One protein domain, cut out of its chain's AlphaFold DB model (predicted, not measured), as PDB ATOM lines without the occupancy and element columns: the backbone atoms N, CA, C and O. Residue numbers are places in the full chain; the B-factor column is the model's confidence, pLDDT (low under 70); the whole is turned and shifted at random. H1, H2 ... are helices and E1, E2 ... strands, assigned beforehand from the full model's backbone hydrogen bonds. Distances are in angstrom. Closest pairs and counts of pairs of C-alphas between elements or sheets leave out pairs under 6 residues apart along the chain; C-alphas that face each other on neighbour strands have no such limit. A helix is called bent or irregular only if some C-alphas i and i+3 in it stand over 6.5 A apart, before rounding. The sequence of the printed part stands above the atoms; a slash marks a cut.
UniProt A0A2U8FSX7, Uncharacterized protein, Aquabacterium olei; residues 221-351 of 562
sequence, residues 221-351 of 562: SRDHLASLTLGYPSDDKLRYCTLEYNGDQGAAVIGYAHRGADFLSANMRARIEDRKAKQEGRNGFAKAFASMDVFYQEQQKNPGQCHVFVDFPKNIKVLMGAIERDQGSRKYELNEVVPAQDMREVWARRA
ATOM      1  N   SER A 221     282.619 550.983 341.588       96.06
ATOM      2  CA  SER A 221     282.507 552.290 342.202       96.06
ATOM      3  C   SER A 221     281.954 553.345 341.247       96.06
ATOM      4  O   SER A 221     282.390 553.468 340.099       96.06
ATOM      5  N   ARG A 222     281.029 554.164 341.760       97.00
ATOM      6  CA  ARG A 222     280.467 555.347 341.079       97.00
ATOM      7  C   ARG A 222     281.009 556.673 341.621       97.00
ATOM      8  O   ARG A 222     280.566 557.745 341.219       97.00
ATOM      9  N   ASP A 223     281.976 556.603 342.532       97.44
ATOM     10  CA  ASP A 223     282.646 557.761 343.134       97.44
ATOM     11  C   ASP A 223     283.833 558.280 342.300       97.44
ATOM     12  O   ASP A 223     284.349 559.351 342.605       97.44
ATOM     13  N   HIS A 224     284.256 557.556 341.257       98.31
ATOM     14  CA  HIS A 224     285.347 557.928 340.353       98.31
ATOM     15  C   HIS A 224     284.947 557.714 338.895       98.31
ATOM     16  O   HIS A 224     284.128 556.855 338.577       98.31
ATOM     17  N   LEU A 225     285.576 558.473 338.008       98.25
ATOM     18  CA  LEU A 225     285.516 558.312 336.563       98.25
ATOM     19  C   LEU A 225     286.910 558.007 336.033       98.25
ATOM     20  O   LEU A 225     287.912 558.451 336.589       98.25
ATOM     21  N   ALA A 226     286.966 557.274 334.934       97.75
ATOM     22  CA  ALA A 226     288.181 557.022 334.183       97.75
ATOM     23  C   ALA A 226     287.905 557.248 332.696       97.75
ATOM     24  O   ALA A 226     286.756 557.374 332.259       97.75
ATOM     25  N   SER A 227     288.964 557.305 331.895       97.69
ATOM     26  CA  SER A 227     288.797 557.276 330.450       97.69
ATOM     27  C   SER A 227     289.875 556.473 329.750       97.69
ATOM     28  O   SER A 227     290.984 556.286 330.259       97.69
ATOM     29  N   LEU A 228     289.519 556.000 328.563       96.25
ATOM     30  CA  LEU A 228     290.361 555.189 327.709       96.25
ATOM     31  C   LEU A 228     290.579 555.912 326.383       96.25
ATOM     32  O   LEU A 228     289.619 556.214 325.671       96.25
ATOM     33  N   THR A 229     291.834 556.177 326.035       96.00
ATOM     34  CA  THR A 229     292.193 556.640 324.692       96.00
ATOM     35  C   THR A 229     292.190 555.442 323.748       96.00
ATOM     36  O   THR A 229     292.986 554.515 323.905       96.00
ATOM     37  N   LEU A 230     291.284 555.464 322.769       94.50
ATOM     38  CA  LEU A 230     291.044 554.389 321.795       94.50
ATOM     39  C   LEU A 230     291.675 554.666 320.424       94.50
ATOM     40  O   LEU A 230     291.849 553.755 319.604       94.50
ATOM     41  N   GLY A 231     291.992 555.935 320.176       92.75
ATOM     42  CA  GLY A 231     292.607 556.432 318.958       92.75
ATOM     43  C   GLY A 231     292.941 557.915 319.083       92.75
ATOM     44  O   GLY A 231     292.395 558.627 319.925       92.75
ATOM     45  N   TYR A 232     293.846 558.378 318.227       92.44
ATOM     46  CA  TYR A 232     294.227 559.783 318.161       92.44
ATOM     47  C   TYR A 232     293.429 560.514 317.080       92.44
ATOM     48  O   TYR A 232     293.158 559.914 316.037       92.44
ATOM     49  N   PRO A 233     293.119 561.809 317.271       91.31
ATOM     50  CA  PRO A 233     292.459 562.592 316.240       91.31
ATOM     51  C   PRO A 233     293.318 562.652 314.971       91.31
ATOM     52  O   PRO A 233     294.512 562.982 315.004       91.31
ATOM     53  N   SER A 234     292.702 562.300 313.843       88.31
ATOM     54  CA  SER A 234     293.276 562.461 312.502       88.31
ATOM     55  C   SER A 234     292.908 563.801 311.863       88.31
ATOM     56  O   SER A 234     293.571 564.221 310.917       88.31
ATOM     57  N   ASP A 235     291.868 564.452 312.377       89.94
ATOM     58  CA  ASP A 235     291.311 565.731 311.948       89.94
ATOM     59  C   ASP A 235     291.357 566.760 313.096       89.94
ATOM     60  O   ASP A 235     291.985 566.542 314.136       89.94
ATOM     61  N   ASP A 236     290.706 567.905 312.905       91.06
ATOM     62  CA  ASP A 236     290.593 568.974 313.899       91.06
ATOM     63  C   ASP A 236     289.511 568.697 314.963       91.06
ATOM     64  O   ASP A 236     289.077 569.617 315.660       91.06
ATOM     65  N   LYS A 237     289.081 567.437 315.130       94.31
ATOM     66  CA  LYS A 237     287.984 567.054 316.028       94.31
ATOM     67  C   LYS A 237     288.434 566.050 317.084       94.31
ATOM     68  O   LYS A 237     288.925 564.961 316.804       94.31
ATOM     69  N   LEU A 238     288.194 566.386 318.346       95.19
ATOM     70  CA  LEU A 238     288.366 565.502 319.492       95.19
ATOM     71  C   LEU A 238     287.003 564.949 319.917       95.19
ATOM     72  O   LEU A 238     286.140 565.691 320.387       95.19
ATOM     73  N   ARG A 239     286.814 563.637 319.763       96.00
ATOM     74  CA  ARG A 239     285.543 562.960 320.024       96.00
ATOM     75  C   ARG A 239     285.610 562.186 321.329       96.00
ATOM     76  O   ARG A 239     286.316 561.180 321.411       96.00
ATOM     77  N   TYR A 240     284.862 562.662 322.319       97.31
ATOM     78  CA  TYR A 240     284.576 561.896 323.525       97.31
ATOM     79  C   TYR A 240     283.289 561.101 323.342       97.31
ATOM     80  O   TYR A 240     282.334 561.604 322.741       97.31
ATOM     81  N   CYS A 241     283.231 559.912 323.929       97.81
ATOM     82  CA  CYS A 241     281.994 559.155 324.080       97.81
ATOM     83  C   CYS A 241     281.838 558.628 325.498       97.81
ATOM     84  O   CYS A 241     282.792 558.602 326.273       97.81
ATOM     85  N   THR A 242     280.620 558.214 325.819       98.12
ATOM     86  CA  THR A 242     280.243 557.656 327.117       98.12
ATOM     87  C   THR A 242     278.980 556.808 326.956       98.12
ATOM     88  O   THR A 242     278.416 556.747 325.856       98.12
ATOM     89  N   LEU A 243     278.519 556.155 328.019       98.06
ATOM     90  CA  LEU A 243     277.173 555.593 328.062       98.06
ATOM     91  C   LEU A 243     276.124 556.657 328.419       98.06
ATOM     92  O   LEU A 243     276.433 557.750 328.888       98.06
ATOM     93  N   GLU A 244     274.858 556.356 328.156       96.94
ATOM     94  CA  GLU A 244     273.747 557.225 328.532       96.94
ATOM     95  C   GLU A 244     273.531 557.206 330.051       96.94
ATOM     96  O   GLU A 244     273.301 556.161 330.658       96.94
ATOM     97  N   TYR A 245     273.577 558.394 330.656       96.38
ATOM     98  CA  TYR A 245     273.382 558.602 332.086       96.38
ATOM     99  C   TYR A 245     272.405 559.741 332.350       96.38
ATOM    100  O   TYR A 245     272.352 560.721 331.607       96.38
ATOM    101  N   ASN A 246     271.691 559.633 333.468       92.50
ATOM    102  CA  ASN A 246     270.832 560.678 334.015       92.50
ATOM    103  C   ASN A 246     271.314 561.068 335.420       92.50
ATOM    104  O   ASN A 246     272.120 560.358 336.022       92.50
ATOM    105  N   GLY A 247     270.812 562.190 335.938       93.62
ATOM    106  CA  GLY A 247     271.069 562.624 337.313       93.62
ATOM    107  C   GLY A 247     272.551 562.859 337.625       93.62
ATOM    108  O   GLY A 247     273.301 563.403 336.810       93.62
ATOM    109  N   ASP A 248     272.962 562.427 338.814       95.44
ATOM    110  CA  ASP A 248     274.304 562.587 339.383       95.44
ATOM    111  C   ASP A 248     275.414 561.972 338.516       95.44
ATOM    112  O   ASP A 248     276.484 562.564 338.345       95.44
ATOM    113  N   GLN A 249     275.155 560.805 337.926       96.88
ATOM    114  CA  GLN A 249     276.091 560.123 337.037       96.88
ATOM    115  C   GLN A 249     276.267 560.890 335.725       96.88
ATOM    116  O   GLN A 249     277.394 561.070 335.262       96.88
ATOM    117  N   GLY A 250     275.164 561.404 335.169       96.81
ATOM    118  CA  GLY A 250     275.176 562.244 333.970       96.81
ATOM    119  C   GLY A 250     275.965 563.534 334.187       96.81
ATOM    120  O   GLY A 250     276.822 563.888 333.375       96.81
ATOM    121  N   ALA A 251     275.737 564.201 335.321       97.25
ATOM    122  CA  ALA A 251     276.490 565.388 335.712       97.25
ATOM    123  C   ALA A 251     277.997 565.099 335.826       97.25
ATOM    124  O   ALA A 251     278.810 565.870 335.314       97.25
ATOM    125  N   ALA A 252     278.377 563.968 336.427       98.12
ATOM    126  CA  ALA A 252     279.778 563.583 336.567       98.12
ATOM    127  C   ALA A 252     280.465 563.370 335.202       98.12
ATOM    128  O   ALA A 252     281.522 563.951 334.956       98.12
ATOM    129  N   VAL A 253     279.875 562.590 334.284       97.75
ATOM    130  CA  VAL A 253     280.510 562.328 332.973       97.75
ATOM    131  C   VAL A 253     280.591 563.588 332.106       97.75
ATOM    132  O   VAL A 253     281.609 563.825 331.456       97.75
ATOM    133  N   ILE A 254     279.573 564.456 332.144       97.25
ATOM    134  CA  ILE A 254     279.600 565.751 331.441       97.25
ATOM    135  C   ILE A 254     280.666 566.670 332.048       97.25
ATOM    136  O   ILE A 254     281.420 567.322 331.322       97.25
ATOM    137  N   GLY A 255     280.775 566.690 333.377       97.06
ATOM    138  CA  GLY A 255     281.829 567.399 334.094       97.06
ATOM    139  C   GLY A 255     283.229 566.963 333.665       97.06
ATOM    140  O   GLY A 255     284.077 567.818 333.393       97.06
ATOM    141  N   TYR A 256     283.443 565.652 333.509       97.50
ATOM    142  CA  TYR A 256     284.688 565.112 332.963       97.50
ATOM    143  C   TYR A 256     284.941 565.644 331.561       97.50
ATOM    144  O   TYR A 256     286.009 566.189 331.308       97.50
ATOM    145  N   ALA A 257     283.963 565.557 330.656       95.44
ATOM    146  CA  ALA A 257     284.122 566.030 329.284       95.44
ATOM    147  C   ALA A 257     284.519 567.516 329.225       95.44
ATOM    148  O   ALA A 257     285.337 567.893 328.390       95.44
ATOM    149  N   HIS A 258     284.018 568.359 330.132       94.12
ATOM    150  CA  HIS A 258     284.377 569.779 330.201       94.12
ATOM    151  C   HIS A 258     285.826 570.070 330.607       94.12
ATOM    152  O   HIS A 258     286.322 571.160 330.306       94.12
ATOM    153  N   ARG A 259     286.490 569.130 331.286       94.00
ATOM    154  CA  ARG A 259     287.907 569.205 331.676       94.00
ATOM    155  C   ARG A 259     288.754 568.095 331.064       94.00
ATOM    156  O   ARG A 259     289.916 567.955 331.425       94.00
ATOM    157  N   GLY A 260     288.199 567.328 330.127       88.69
ATOM    158  CA  GLY A 260     288.749 566.038 329.717       88.69
ATOM    159  C   GLY A 260     290.201 566.133 329.269       88.69
ATOM    160  O   GLY A 260     291.000 565.282 329.639       88.69
ATOM    161  N   ALA A 261     290.559 567.219 328.573       89.62
ATOM    162  CA  ALA A 261     291.913 567.473 328.092       89.62
ATOM    163  C   ALA A 261     292.973 567.494 329.212       89.62
ATOM    164  O   ALA A 261     294.095 567.060 328.963       89.62
ATOM    165  N   ASP A 262     292.621 567.928 330.427       92.62
ATOM    166  CA  ASP A 262     293.521 567.965 331.592       92.62
ATOM    167  C   ASP A 262     293.925 566.553 332.048       92.62
ATOM    168  O   ASP A 262     294.989 566.363 332.635       92.62
ATOM    169  N   PHE A 263     293.070 565.566 331.775       94.44
ATOM    170  CA  PHE A 263     293.189 564.193 332.265       94.44
ATOM    171  C   PHE A 263     293.790 563.234 331.236       94.44
ATOM    172  O   PHE A 263     294.089 562.086 331.568       94.44
ATOM    173  N   LEU A 264     293.967 563.684 329.991       94.31
ATOM    174  CA  LEU A 264     294.523 562.863 328.921       94.31
ATOM    175  C   LEU A 264     296.043 562.714 329.039       94.31
ATOM    176  O   LEU A 264     296.766 563.591 329.532       94.31
ATOM    177  N   SER A 265     296.541 561.605 328.492       89.50
ATOM    178  CA  SER A 265     297.973 561.340 328.368       89.50
ATOM    179  C   SER A 265     298.729 562.492 327.683       89.50
ATOM    180  O   SER A 265     298.184 563.253 326.878       89.50
ATOM    181  N   ALA A 266     300.025 562.616 327.983       86.88
ATOM    182  CA  ALA A 266     300.881 563.623 327.352       86.88
ATOM    183  C   ALA A 266     300.915 563.475 325.818       86.88
ATOM    184  O   ALA A 266     300.871 564.476 325.108       86.88
ATOM    185  N   ASN A 267     300.912 562.235 325.315       86.81
ATOM    186  CA  ASN A 267     300.862 561.938 323.882       86.81
ATOM    187  C   ASN A 267     299.576 562.469 323.245       86.81
ATOM    188  O   ASN A 267     299.610 563.112 322.197       86.81
ATOM    189  N   MET A 268     298.438 562.222 323.893       92.50
ATOM    190  CA  MET A 268     297.144 562.672 323.401       92.50
ATOM    191  C   MET A 268     297.041 564.198 323.408       92.50
ATOM    192  O   MET A 268     296.623 564.783 322.411       92.50
ATOM    193  N   ARG A 269     297.504 564.860 324.477       92.56
ATOM    194  CA  ARG A 269     297.562 566.330 324.546       92.56
ATOM    195  C   ARG A 269     298.446 566.932 323.453       92.56
ATOM    196  O   ARG A 269     297.994 567.833 322.754       92.56
ATOM    197  N   ALA A 270     299.645 566.385 323.245       88.56
ATOM    198  CA  ALA A 270     300.535 566.826 322.170       88.56
ATOM    199  C   ALA A 270     299.880 566.670 320.789       88.56
ATOM    200  O   ALA A 270     300.007 567.540 319.929       88.56
ATOM    201  N   ARG A 271     299.122 565.586 320.576       89.88
ATOM    202  CA  ARG A 271     298.417 565.352 319.313       89.88
ATOM    203  C   ARG A 271     297.224 566.284 319.105       89.88
ATOM    204  O   ARG A 271     296.979 566.704 317.976       89.88
ATOM    205  N   ILE A 272     296.504 566.626 320.173       92.56
ATOM    206  CA  ILE A 272     295.440 567.637 320.149       92.56
ATOM    207  C   ILE A 272     296.019 569.001 319.762       92.56
ATOM    208  O   ILE A 272     295.442 569.680 318.917       92.56
ATOM    209  N   GLU A 273     297.164 569.380 320.331       90.25
ATOM    210  CA  GLU A 273     297.847 570.640 320.022       90.25
ATOM    211  C   GLU A 273     298.338 570.686 318.565       90.25
ATOM    212  O   GLU A 273     297.996 571.618 317.835       90.25
ATOM    213  N   ASP A 274     299.039 569.640 318.113       86.44
ATOM    214  CA  ASP A 274     299.525 569.480 316.731       86.44
ATOM    215  C   ASP A 274     298.394 569.604 315.696       86.44
ATOM    216  O   ASP A 274     298.524 570.284 314.676       86.44
ATOM    217  N   ARG A 275     297.239 568.989 315.976       89.50
ATOM    218  CA  ARG A 275     296.066 569.024 315.090       89.50
ATOM    219  C   ARG A 275     295.137 570.209 315.318       89.50
ATOM    220  O   ARG A 275     294.185 570.369 314.558       89.50
ATOM    221  N   LYS A 276     295.387 571.030 316.342       91.75
ATOM    222  CA  LYS A 276     294.451 572.056 316.834       91.75
ATOM    223  C   LYS A 276     293.042 571.487 317.053       91.75
ATOM    224  O   LYS A 276     292.046 572.154 316.764       91.75
ATOM    225  N   ALA A 277     292.973 570.245 317.529       92.06
ATOM    226  CA  ALA A 277     291.727 569.510 317.624       92.06
ATOM    227  C   ALA A 277     290.810 570.123 318.689       92.06
ATOM    228  O   ALA A 277     291.226 570.386 319.818       92.06
ATOM    229  N   LYS A 278     289.542 570.336 318.338       93.00
ATOM    230  CA  LYS A 278     288.518 570.879 319.232       93.00
ATOM    231  C   LYS A 278     287.538 569.794 319.624       93.00
ATOM    232  O   LYS A 278     287.186 568.936 318.822       93.00
ATOM    233  N   GLN A 279     287.076 569.853 320.864       93.19
ATOM    234  CA  GLN A 279     286.064 568.936 321.360       93.19
ATOM    235  C   GLN A 279     284.765 569.057 320.550       93.19
ATOM    236  O   GLN A 279     284.239 570.156 320.376       93.19
ATOM    237  N   GLU A 280     284.267 567.925 320.056       92.06
ATOM    238  CA  GLU A 280     283.051 567.833 319.244       92.06
ATOM    239  C   GLU A 280     281.854 567.353 320.080       92.06
ATOM    240  O   GLU A 280     281.985 566.483 320.941       92.06
ATOM    241  N   GLY A 281     280.668 567.887 319.768       88.56
ATOM    242  CA  GLY A 281     279.386 567.345 320.212       88.56
ATOM    243  C   GLY A 281     278.696 568.091 321.361       88.56
ATOM    244  O   GLY A 281     279.183 569.091 321.894       88.56
ATOM    245  N   ARG A 282     277.492 567.622 321.710       83.81
ATOM    246  CA  ARG A 282     276.633 568.233 322.737       83.81
ATOM    247  C   ARG A 282     277.123 567.821 324.120       83.81
ATOM    248  O   ARG A 282     277.457 566.663 324.336       83.81
ATOM    249  N   ASN A 283     277.164 568.766 325.061       86.00
ATOM    250  CA  ASN A 283     277.685 568.539 326.417       86.00
ATOM    251  C   ASN A 283     279.111 567.949 326.428       86.00
ATOM    252  O   ASN A 283     279.508 567.294 327.385       86.00
ATOM    253  N   GLY A 284     279.879 568.178 325.358       88.44
ATOM    254  CA  GLY A 284     281.240 567.676 325.221       88.44
ATOM    255  C   GLY A 284     281.375 566.239 324.709       88.44
ATOM    256  O   GLY A 284     282.505 565.762 324.621       88.44
ATOM    257  N   PHE A 285     280.280 565.563 324.351       94.75
ATOM    258  CA  PHE A 285     280.311 564.208 323.801       94.75
ATOM    259  C   PHE A 285     279.844 564.180 322.349       94.75
ATOM    260  O   PHE A 285     278.775 564.696 322.015       94.75
ATOM    261  N   ALA A 286     280.620 563.509 321.497       94.44
ATOM    262  CA  ALA A 286     280.239 563.238 320.118       94.44
ATOM    263  C   ALA A 286     279.044 562.274 320.065       94.44
ATOM    264  O   ALA A 286     278.161 562.431 319.222       94.44
ATOM    265  N   LYS A 287     279.001 561.298 320.984       95.75
ATOM    266  CA  LYS A 287     277.913 560.323 321.099       95.75
ATOM    267  C   LYS A 287     277.829 559.735 322.509       95.75
ATOM    268  O   LYS A 287     278.857 559.491 323.140       95.75
ATOM    269  N   ALA A 288     276.606 559.492 322.971       96.81
ATOM    270  CA  ALA A 288     276.312 558.670 324.139       96.81
ATOM    271  C   ALA A 288     275.646 557.367 323.671       96.81
ATOM    272  O   ALA A 288     274.932 557.370 322.667       96.81
ATOM    273  N   PHE A 289     275.932 556.261 324.349       97.25
ATOM    274  CA  PHE A 289     275.493 554.926 323.945       97.25
ATOM    275  C   PHE A 289     274.609 554.281 325.009       97.25
ATOM    276  O   PHE A 289     274.924 554.323 326.193       97.25
ATOM    277  N   ALA A 290     273.533 553.617 324.589       97.19
ATOM    278  CA  ALA A 290     272.600 552.971 325.512       97.19
ATOM    279  C   ALA A 290     273.230 551.820 326.326       97.19
ATOM    280  O   ALA A 290     272.786 551.525 327.432       97.19
ATOM    281  N   SER A 291     274.255 551.145 325.791       96.88
ATOM    282  CA  SER A 291     274.969 550.074 326.493       96.88
ATOM    283  C   SER A 291     276.400 549.893 325.989       96.88
ATOM    284  O   SER A 291     276.760 550.351 324.900       96.88
ATOM    285  N   MET A 292     277.208 549.181 326.783       96.38
ATOM    286  CA  MET A 292     278.585 548.830 326.426       96.38
ATOM    287  C   MET A 292     278.654 547.983 325.149       96.38
ATOM    288  O   MET A 292     279.534 548.202 324.323       96.38
ATOM    289  N   ASP A 293     277.701 547.069 324.941       95.38
ATOM    290  CA  ASP A 293     277.661 546.229 323.737       95.38
ATOM    291  C   ASP A 293     277.421 547.064 322.477       95.38
ATOM    292  O   ASP A 293     278.112 546.894 321.470       95.38
ATOM    293  N   VAL A 294     276.476 548.011 322.541       96.88
ATOM    294  CA  VAL A 294     276.183 548.921 321.422       96.88
ATOM    295  C   VAL A 294     277.395 549.803 321.130       96.88
ATOM    296  O   VAL A 294     277.760 549.980 319.967       96.88
ATOM    297  N   PHE A 295     278.041 550.326 322.175       96.94
ATOM    298  CA  PHE A 295     279.277 551.087 322.027       96.94
ATOM    299  C   PHE A 295     280.375 550.261 321.348       96.94
ATOM    300  O   PHE A 295     280.967 550.704 320.365       96.94
ATOM    301  N   TYR A 296     280.638 549.054 321.844       94.81
ATOM    302  CA  TYR A 296     281.747 548.238 321.373       94.81
ATOM    303  C   TYR A 296     281.566 547.794 319.914       94.81
ATOM    304  O   TYR A 296     282.507 547.883 319.123       94.81
ATOM    305  N   GLN A 297     280.346 547.416 319.517       93.62
ATOM    306  CA  GLN A 297     280.025 547.120 318.117       93.62
ATOM    307  C   GLN A 297     280.257 548.327 317.200       93.62
ATOM    308  O   GLN A 297     280.783 548.182 316.095       93.62
ATOM    309  N   GLU A 298     279.873 549.525 317.642       94.62
ATOM    310  CA  GLU A 298     280.100 550.748 316.875       94.62
ATOM    311  C   GLU A 298     281.593 551.083 316.786       94.62
ATOM    312  O   GLU A 298     282.070 551.445 315.714       94.62
ATOM    313  N   GLN A 299     282.354 550.889 317.864       92.69
ATOM    314  CA  GLN A 299     283.798 551.121 317.881       92.69
ATOM    315  C   GLN A 299     284.559 550.170 316.945       92.69
ATOM    316  O   GLN A 299     285.571 550.562 316.360       92.69
ATOM    317  N   GLN A 300     284.084 548.932 316.779       90.88
ATOM    318  CA  GLN A 300     284.635 547.985 315.804       90.88
ATOM    319  C   GLN A 300     284.361 548.423 314.359       90.88
ATOM    320  O   GLN A 300     285.245 548.319 313.512       90.88
ATOM    321  N   LYS A 301     283.156 548.937 314.078       92.62
ATOM    322  CA  LYS A 301     282.758 549.392 312.734       92.62
ATOM    323  C   LYS A 301     283.390 550.735 312.360       92.62
ATOM    324  O   LYS A 301     283.853 550.904 311.238       92.62
ATOM    325  N   ASN A 302     283.411 551.675 313.300       92.00
ATOM    326  CA  ASN A 302     283.753 553.081 313.096       92.00
ATOM    327  C   ASN A 302     284.749 553.569 314.169       92.00
ATOM    328  O   ASN A 302     284.407 554.423 314.989       92.00
ATOM    329  N   PRO A 303     286.010 553.096 314.166       88.12
ATOM    330  CA  PRO A 303     286.968 553.388 315.237       88.12
ATOM    331  C   PRO A 303     287.307 554.879 315.401       88.12
ATOM    332  O   PRO A 303     287.753 555.284 316.470       88.12
ATOM    333  N   GLY A 304     287.100 555.700 314.363       88.50
ATOM    334  CA  GLY A 304     287.295 557.156 314.404       88.50
ATOM    335  C   GLY A 304     286.125 557.946 315.007       88.50
ATOM    336  O   GLY A 304     286.233 559.162 315.164       88.50
ATOM    337  N   GLN A 305     285.006 557.289 315.338       91.00
ATOM    338  CA  GLN A 305     283.853 557.940 315.974       91.00
ATOM    339  C   GLN A 305     284.120 558.237 317.458       91.00
ATOM    340  O   GLN A 305     283.534 559.171 318.002       91.00
ATOM    341  N   CYS A 306     285.039 557.494 318.086       94.94
ATOM    342  CA  CYS A 306     285.434 557.691 319.471       94.94
ATOM    343  C   CYS A 306     286.953 557.712 319.646       94.94
ATOM    344  O   CYS A 306     287.626 556.694 319.482       94.94
ATOM    345  N   HIS A 307     287.500 558.867 320.025       95.62
ATOM    346  CA  HIS A 307     288.917 558.985 320.376       95.62
ATOM    347  C   HIS A 307     289.139 558.665 321.858       95.62
ATOM    348  O   HIS A 307     290.095 557.972 322.205       95.62
ATOM    349  N   VAL A 308     288.236 559.138 322.722       97.25
ATOM    350  CA  VAL A 308     288.299 558.934 324.173       97.25
ATOM    351  C   VAL A 308     286.950 558.441 324.683       97.25
ATOM    352  O   VAL A 308     285.938 559.117 324.511       97.25
ATOM    353  N   PHE A 309     286.931 557.288 325.342       97.69
ATOM    354  CA  PHE A 309     285.736 556.770 326.005       97.69
ATOM    355  C   PHE A 309     285.810 557.049 327.509       97.69
ATOM    356  O   PHE A 309     286.782 556.657 328.150       97.69
ATOM    357  N   VAL A 310     284.819 557.754 328.055       98.12
ATOM    358  CA  VAL A 310     284.753 558.209 329.453       98.12
ATOM    359  C   VAL A 310     283.628 557.478 330.162       98.12
ATOM    360  O   VAL A 310     282.485 557.523 329.707       98.12
ATOM    361  N   ASP A 311     283.932 556.841 331.288       98.25
ATOM    362  CA  ASP A 311     282.940 556.090 332.055       98.25
ATOM    363  C   ASP A 311     283.432 555.787 333.482       98.25
ATOM    364  O   ASP A 311     284.560 556.103 333.871       98.25
ATOM    365  N   PHE A 312     282.583 555.144 334.274       98.31
ATOM    366  CA  PHE A 312     282.918 554.567 335.562       98.31
ATOM    367  C   PHE A 312     283.870 553.363 335.408       98.31
ATOM    368  O   PHE A 312     283.767 552.601 334.438       98.31
ATOM    369  N   PRO A 313     284.777 553.133 336.379       98.44
ATOM    370  CA  PRO A 313     285.847 552.139 336.277       98.44
ATOM    371  C   PRO A 313     285.411 550.727 335.865       98.44
ATOM    372  O   PRO A 313     286.083 550.099 335.048       98.44
ATOM    373  N   LYS A 314     284.262 550.234 336.350       98.06
ATOM    374  CA  LYS A 314     283.746 548.909 335.962       98.06
ATOM    375  C   LYS A 314     283.501 548.794 334.456       98.06
ATOM    376  O   LYS A 314     283.890 547.802 333.847       98.06
ATOM    377  N   ASN A 315     282.891 549.807 333.851       98.06
ATOM    378  CA  ASN A 315     282.579 549.816 332.423       98.06
ATOM    379  C   ASN A 315     283.849 549.919 331.573       98.06
ATOM    380  O   ASN A 315     283.999 549.190 330.593       98.06
ATOM    381  N   ILE A 316     284.806 550.751 331.993       97.75
ATOM    382  CA  ILE A 316     286.127 550.819 331.356       97.75
ATOM    383  C   ILE A 316     286.837 549.458 331.426       97.75
ATOM    384  O   ILE A 316     287.408 549.023 330.430       97.75
ATOM    385  N   LYS A 317     286.747 548.740 332.554       97.25
ATOM    386  CA  LYS A 317     287.348 547.405 332.710       97.25
ATOM    387  C   LYS A 317     286.712 546.369 331.782       97.25
ATOM    388  O   LYS A 317     287.427 545.574 331.173       97.25
ATOM    389  N   VAL A 318     285.387 546.404 331.624       96.56
ATOM    390  CA  VAL A 318     284.675 545.560 330.646       96.56
ATOM    391  C   VAL A 318     285.164 545.850 329.225       96.56
ATOM    392  O   VAL A 318     285.460 544.917 328.477       96.56
ATOM    393  N   LEU A 319     285.307 547.129 328.864       95.75
ATOM    394  CA  LEU A 319     285.812 547.535 327.555       95.75
ATOM    395  C   LEU A 319     287.257 547.071 327.320       95.75
ATOM    396  O   LEU A 319     287.552 546.530 326.257       95.75
ATOM    397  N   MET A 320     288.144 547.252 328.303       94.69
ATOM    398  CA  MET A 320     289.536 546.790 328.233       94.69
ATOM    399  C   MET A 320     289.600 545.284 327.967       94.69
ATOM    400  O   MET A 320     290.239 544.869 327.002       94.69
ATOM    401  N   GLY A 321     288.852 544.482 328.732       93.94
ATOM    402  CA  GLY A 321     288.799 543.032 328.534       93.94
ATOM    403  C   GLY A 321     288.234 542.621 327.168       93.94
ATOM    404  O   GLY A 321     288.690 541.640 326.582       93.94
ATOM    405  N   ALA A 322     287.270 543.372 326.623       92.88
ATOM    406  CA  ALA A 322     286.750 543.127 325.276       92.88
ATOM    407  C   ALA A 322     287.796 543.421 324.187       92.88
ATOM    408  O   ALA A 322     287.987 542.603 323.286       92.88
ATOM    409  N   ILE A 323     288.512 544.547 324.295       92.00
ATOM    410  CA  ILE A 323     289.575 544.923 323.352       92.00
ATOM    411  C   ILE A 323     290.715 543.900 323.387       92.00
ATOM    412  O   ILE A 323     291.161 543.462 322.330       92.00
ATOM    413  N   GLU A 324     291.166 543.500 324.576       91.19
ATOM    414  CA  GLU A 324     292.257 542.529 324.741       91.19
ATOM    415  C   GLU A 324     291.907 541.166 324.145       91.19
ATOM    416  O   GLU A 324     292.722 540.572 323.438       91.19
ATOM    417  N   ARG A 325     290.678 540.694 324.382       90.88
ATOM    418  CA  ARG A 325     290.195 539.415 323.854       90.88
ATOM    419  C   ARG A 325     290.117 539.413 322.326       90.88
ATOM    420  O   ARG A 325     290.548 538.443 321.710       90.88
ATOM    421  N   ASP A 326     289.566 540.465 321.721       89.06
ATOM    422  CA  ASP A 326     289.213 540.432 320.293       89.06
ATOM    423  C   ASP A 326     290.281 541.059 319.383       89.06
ATOM    424  O   ASP A 326     290.351 540.741 318.198       89.06
ATOM    425  N   GLN A 327     291.093 541.984 319.905       81.69
ATOM    426  CA  GLN A 327     292.041 542.793 319.121       81.69
ATOM    427  C   GLN A 327     293.500 542.588 319.559       81.69
ATOM    428  O   GLN A 327     294.403 543.222 319.007       81.69
ATOM    429  N   GLY A 328     293.746 541.702 320.529       77.62
ATOM    430  CA  GLY A 328     295.078 541.316 320.984       77.62
ATOM    431  C   GLY A 328     295.911 542.511 321.453       77.62
ATOM    432  O   GLY A 328     295.626 543.127 322.473       77.62
ATOM    433  N   SER A 329     296.960 542.846 320.698       63.47
ATOM    434  CA  SER A 329     297.970 543.850 321.060       63.47
ATOM    435  C   SER A 329     297.575 545.306 320.784       63.47
ATOM    436  O   SER A 329     298.440 546.190 320.857       63.47
ATOM    437  N   ARG A 330     296.306 545.598 320.452       67.12
ATOM    438  CA  ARG A 330     295.869 546.983 320.227       67.12
ATOM    439  C   ARG A 330     296.112 547.810 321.488       67.12
ATOM    440  O   ARG A 330     295.519 547.579 322.536       67.12
ATOM    441  N   LYS A 331     296.975 548.815 321.352       75.25
ATOM    442  CA  LYS A 331     297.333 549.715 322.444       75.25
ATOM    443  C   LYS A 331     296.212 550.724 322.656       75.25
ATOM    444  O   LYS A 331     295.945 551.548 321.785       75.25
ATOM    445  N   TYR A 332     295.577 550.645 323.813       89.75
ATOM    446  CA  TYR A 332     294.799 551.729 324.391       89.75
ATOM    447  C   TYR A 332     295.630 552.408 325.489       89.75
ATOM    448  O   TYR A 332     296.590 551.826 326.000       89.75
ATOM    449  N   GLU A 333     295.272 553.633 325.871       91.50
ATOM    450  CA  GLU A 333     295.908 554.319 327.004       91.50
ATOM    451  C   GLU A 333     294.871 554.608 328.091       91.50
ATOM    452  O   GLU A 333     293.888 555.307 327.840       91.50
ATOM    453  N   LEU A 334     295.095 554.084 329.301       94.31
ATOM    454  CA  LEU A 334     294.320 554.461 330.484       94.31
ATOM    455  C   LEU A 334     294.761 555.855 330.951       94.31
ATOM    456  O   LEU A 334     295.923 556.053 331.328       94.31
ATOM    457  N   ASN A 335     293.823 556.796 330.920       95.94
ATOM    458  CA  ASN A 335     293.987 558.176 331.376       95.94
ATOM    459  C   ASN A 335     293.738 558.298 332.891       95.94
ATOM    460  O   ASN A 335     293.489 557.296 333.562       95.94
ATOM    461  N   GLU A 336     293.822 559.517 333.436       95.00
ATOM    462  CA  GLU A 336     293.631 559.768 334.873       95.00
ATOM    463  C   GLU A 336     292.280 559.261 335.404       95.00
ATOM    464  O   GLU A 336     291.236 559.420 334.761       95.00
ATOM    465  N   VAL A 337     292.328 558.670 336.604       96.94
ATOM    466  CA  VAL A 337     291.154 558.267 337.388       96.94
ATOM    467  C   VAL A 337     290.838 559.409 338.342       96.94
ATOM    468  O   VAL A 337     291.667 559.760 339.180       96.94
ATOM    469  N   VAL A 338     289.661 560.008 338.207       97.50
ATOM    470  CA  VAL A 338     289.311 561.261 338.890       97.50
ATOM    471  C   VAL A 338     288.062 561.099 339.752       97.50
ATOM    472  O   VAL A 338     287.175 560.332 339.374       97.50
ATOM    473  N   PRO A 339     287.934 561.821 340.878       98.06
ATOM    474  CA  PRO A 339     286.722 561.784 341.689       98.06
ATOM    475  C   PRO A 339     285.504 562.311 340.919       98.06
ATOM    476  O   PRO A 339     285.525 563.396 340.333       98.06
ATOM    477  N   ALA A 340     284.401 561.567 340.954       98.00
ATOM    478  CA  ALA A 340     283.142 561.954 340.326       98.00
ATOM    479  C   ALA A 340     282.550 563.219 340.969       98.00
ATOM    480  O   ALA A 340     281.929 564.017 340.268       98.00
ATOM    481  N   GLN A 341     282.778 563.435 342.272       97.81
ATOM    482  CA  GLN A 341     282.328 564.644 342.968       97.81
ATOM    483  C   GLN A 341     282.944 565.906 342.361       97.81
ATOM    484  O   GLN A 341     282.216 566.842 342.042       97.81
ATOM    485  N   ASP A 342     284.251 565.907 342.106       97.88
ATOM    486  CA  ASP A 342     284.931 567.051 341.496       97.88
ATOM    487  C   ASP A 342     284.359 567.362 340.109       97.88
ATOM    488  O   ASP A 342     284.254 568.522 339.706       97.88
ATOM    489  N   MET A 343     283.965 566.325 339.365       97.94
ATOM    490  CA  MET A 343     283.371 566.495 338.042       97.94
ATOM    491  C   MET A 343     281.937 567.024 338.131       97.94
ATOM    492  O   MET A 343     281.562 567.901 337.352       97.94
ATOM    493  N   ARG A 344     281.156 566.587 339.122       98.19
ATOM    494  CA  ARG A 344     279.838 567.167 339.415       98.19
ATOM    495  C   ARG A 344     279.927 568.653 339.762       98.19
ATOM    496  O   ARG A 344     279.135 569.435 339.245       98.19
ATOM    497  N   GLU A 345     280.937 569.067 340.526       98.00
ATOM    498  CA  GLU A 345     281.199 570.489 340.806       98.00
ATOM    499  C   GLU A 345     281.511 571.289 339.532       98.00
ATOM    500  O   GLU A 345     281.044 572.415 339.344       98.00
ATOM    501  N   VAL A 346     282.306 570.715 338.623       97.31
ATOM    502  CA  VAL A 346     282.601 571.327 337.317       97.31
ATOM    503  C   VAL A 346     281.329 571.492 336.488       97.31
ATOM    504  O   VAL A 346     281.122 572.556 335.897       97.31
ATOM    505  N   TRP A 347     280.485 570.460 336.445       97.44
ATOM    506  CA  TRP A 347     279.202 570.514 335.754       97.44
ATOM    507  C   TRP A 347     278.280 571.576 336.359       97.44
ATOM    508  O   TRP A 347     277.788 572.429 335.621       97.44
ATOM    509  N   ALA A 348     278.112 571.587 337.685       97.38
ATOM    510  CA  ALA A 348     277.209 572.494 338.388       97.38
ATOM    511  C   ALA A 348     277.557 573.961 338.108       97.38
ATOM    512  O   ALA A 348     276.695 574.737 337.684       97.38
ATOM    513  N   ARG A 349     278.847 574.311 338.212       96.94
ATOM    514  CA  ARG A 349     279.345 575.657 337.885       96.94
ATOM    515  C   ARG A 349     279.059 576.065 336.445       96.94
ATOM    516  O   ARG A 349     278.656 577.200 336.195       96.94
ATOM    517  N   ARG A 350     279.227 575.153 335.484       95.56
ATOM    518  CA  ARG A 350     278.903 575.424 334.072       95.56
ATOM    519  C   ARG A 350     277.404 575.523 333.808       95.56
ATOM    520  O   ARG A 350     277.007 576.298 332.943       95.56
ATOM    521  N   ALA A 351     276.586 574.782 334.549       94.94
ATOM    522  CA  ALA A 351     275.130 574.863 334.492       94.94
ATOM    523  C   ALA A 351     274.566 576.125 335.186       94.94
ATOM    524  O   ALA A 351     273.369 576.390 335.101       94.94
TER     525      ALA A 351
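What this domain is: This is residues 221 to 351 of the 562 residues of an uncharacterized protein of Aquabacterium olei (UniProt A0A2U8FSX7). A small twisted sheet of four short strands makes the middle, with helices over both faces: H1 packs on one face with H5 crossing it, and H3 and H4 cover the other. H2 stands off the sheet, close to H1, and residues 328 to 339 run back from H4 along E1 to H5. The 131 printed residues hold five named helices and four named strands, in the order E1 E2 H1 H2 E3 H3 E4 H4 H5; the mixed sheet runs E1 E4 E2 E3, and the class is mixed, helices and strands. The whole is compact, with a radius of gyration of the C-alphas of 13.7 A and spans of 39 by 32 by 22 A.

Where its parts are: E1, residues 224 to 229, begins at C-alpha 224 (285.347, 557.928, 340.353) and is 17.1 A long. E2 is residues 240 to 243. H1, residues 247 to 263, is 22.7 A long; it is irregular, with C-alphas 258 and 261 8.2 A apart, and has a kink of 47 degrees near residue 257. H2 is residues 266 to 275, E3 residues 287 to 289, H3 residues 292 to 301 and E4 residues 308 to 311. H4, residues 313 to 327, is 20.5 A long. H5, residues 340 to 350, ends at C-alpha 350 (278.903, 575.424, 334.072).

How they stand to each other: E1 and E4 are antiparallel, with N 228 and O 309 2.8 A apart. E4 and E2 are parallel, with N 310 and O 241 2.8 A apart, and E2 and E3 are parallel, with N 289 and O 242 2.9 A apart. E2, H1, H2 and E3 form a strand-helix-strand unit, two parallel neighbour strands with helices between; E3, H3 and E4 form a split one, with E2 between its strands and a right-handed crossover. H1 is on the sheet at a height of 7.9 A. H3 and H4 lie on the opposite face, at heights of 10.1 A and 10.8 A, and run along the strands. H5 touches H1, about perpendicular at 88 degrees, with C-alphas 255 and 343 closest at 4.3 A. H3 and H4 only just touch, with 3 pairs of C-alphas within 8 A, the closest those of Met 292 and Asn 315 at 7.3 A; H4 does so with residues 315 to 319 alone. H2 is close to H1 but not clearly touching, with C-alphas 261 and 269 closest at 6.8 A. Every O i to N i+4 pair is within hydrogen-bond range in H2, H3, H4 and H5; in H1, 10 of 13 are.

The domain as a whole: The C-alphas of Gly 328 and Arg 349 are the two farthest apart, at 41.4 A. The printed part has no cut; the links H2 to E3 and H4 to H5 are long. The mean pLDDT of the printed part is 93.6, and residues 329 to 330 are under 70.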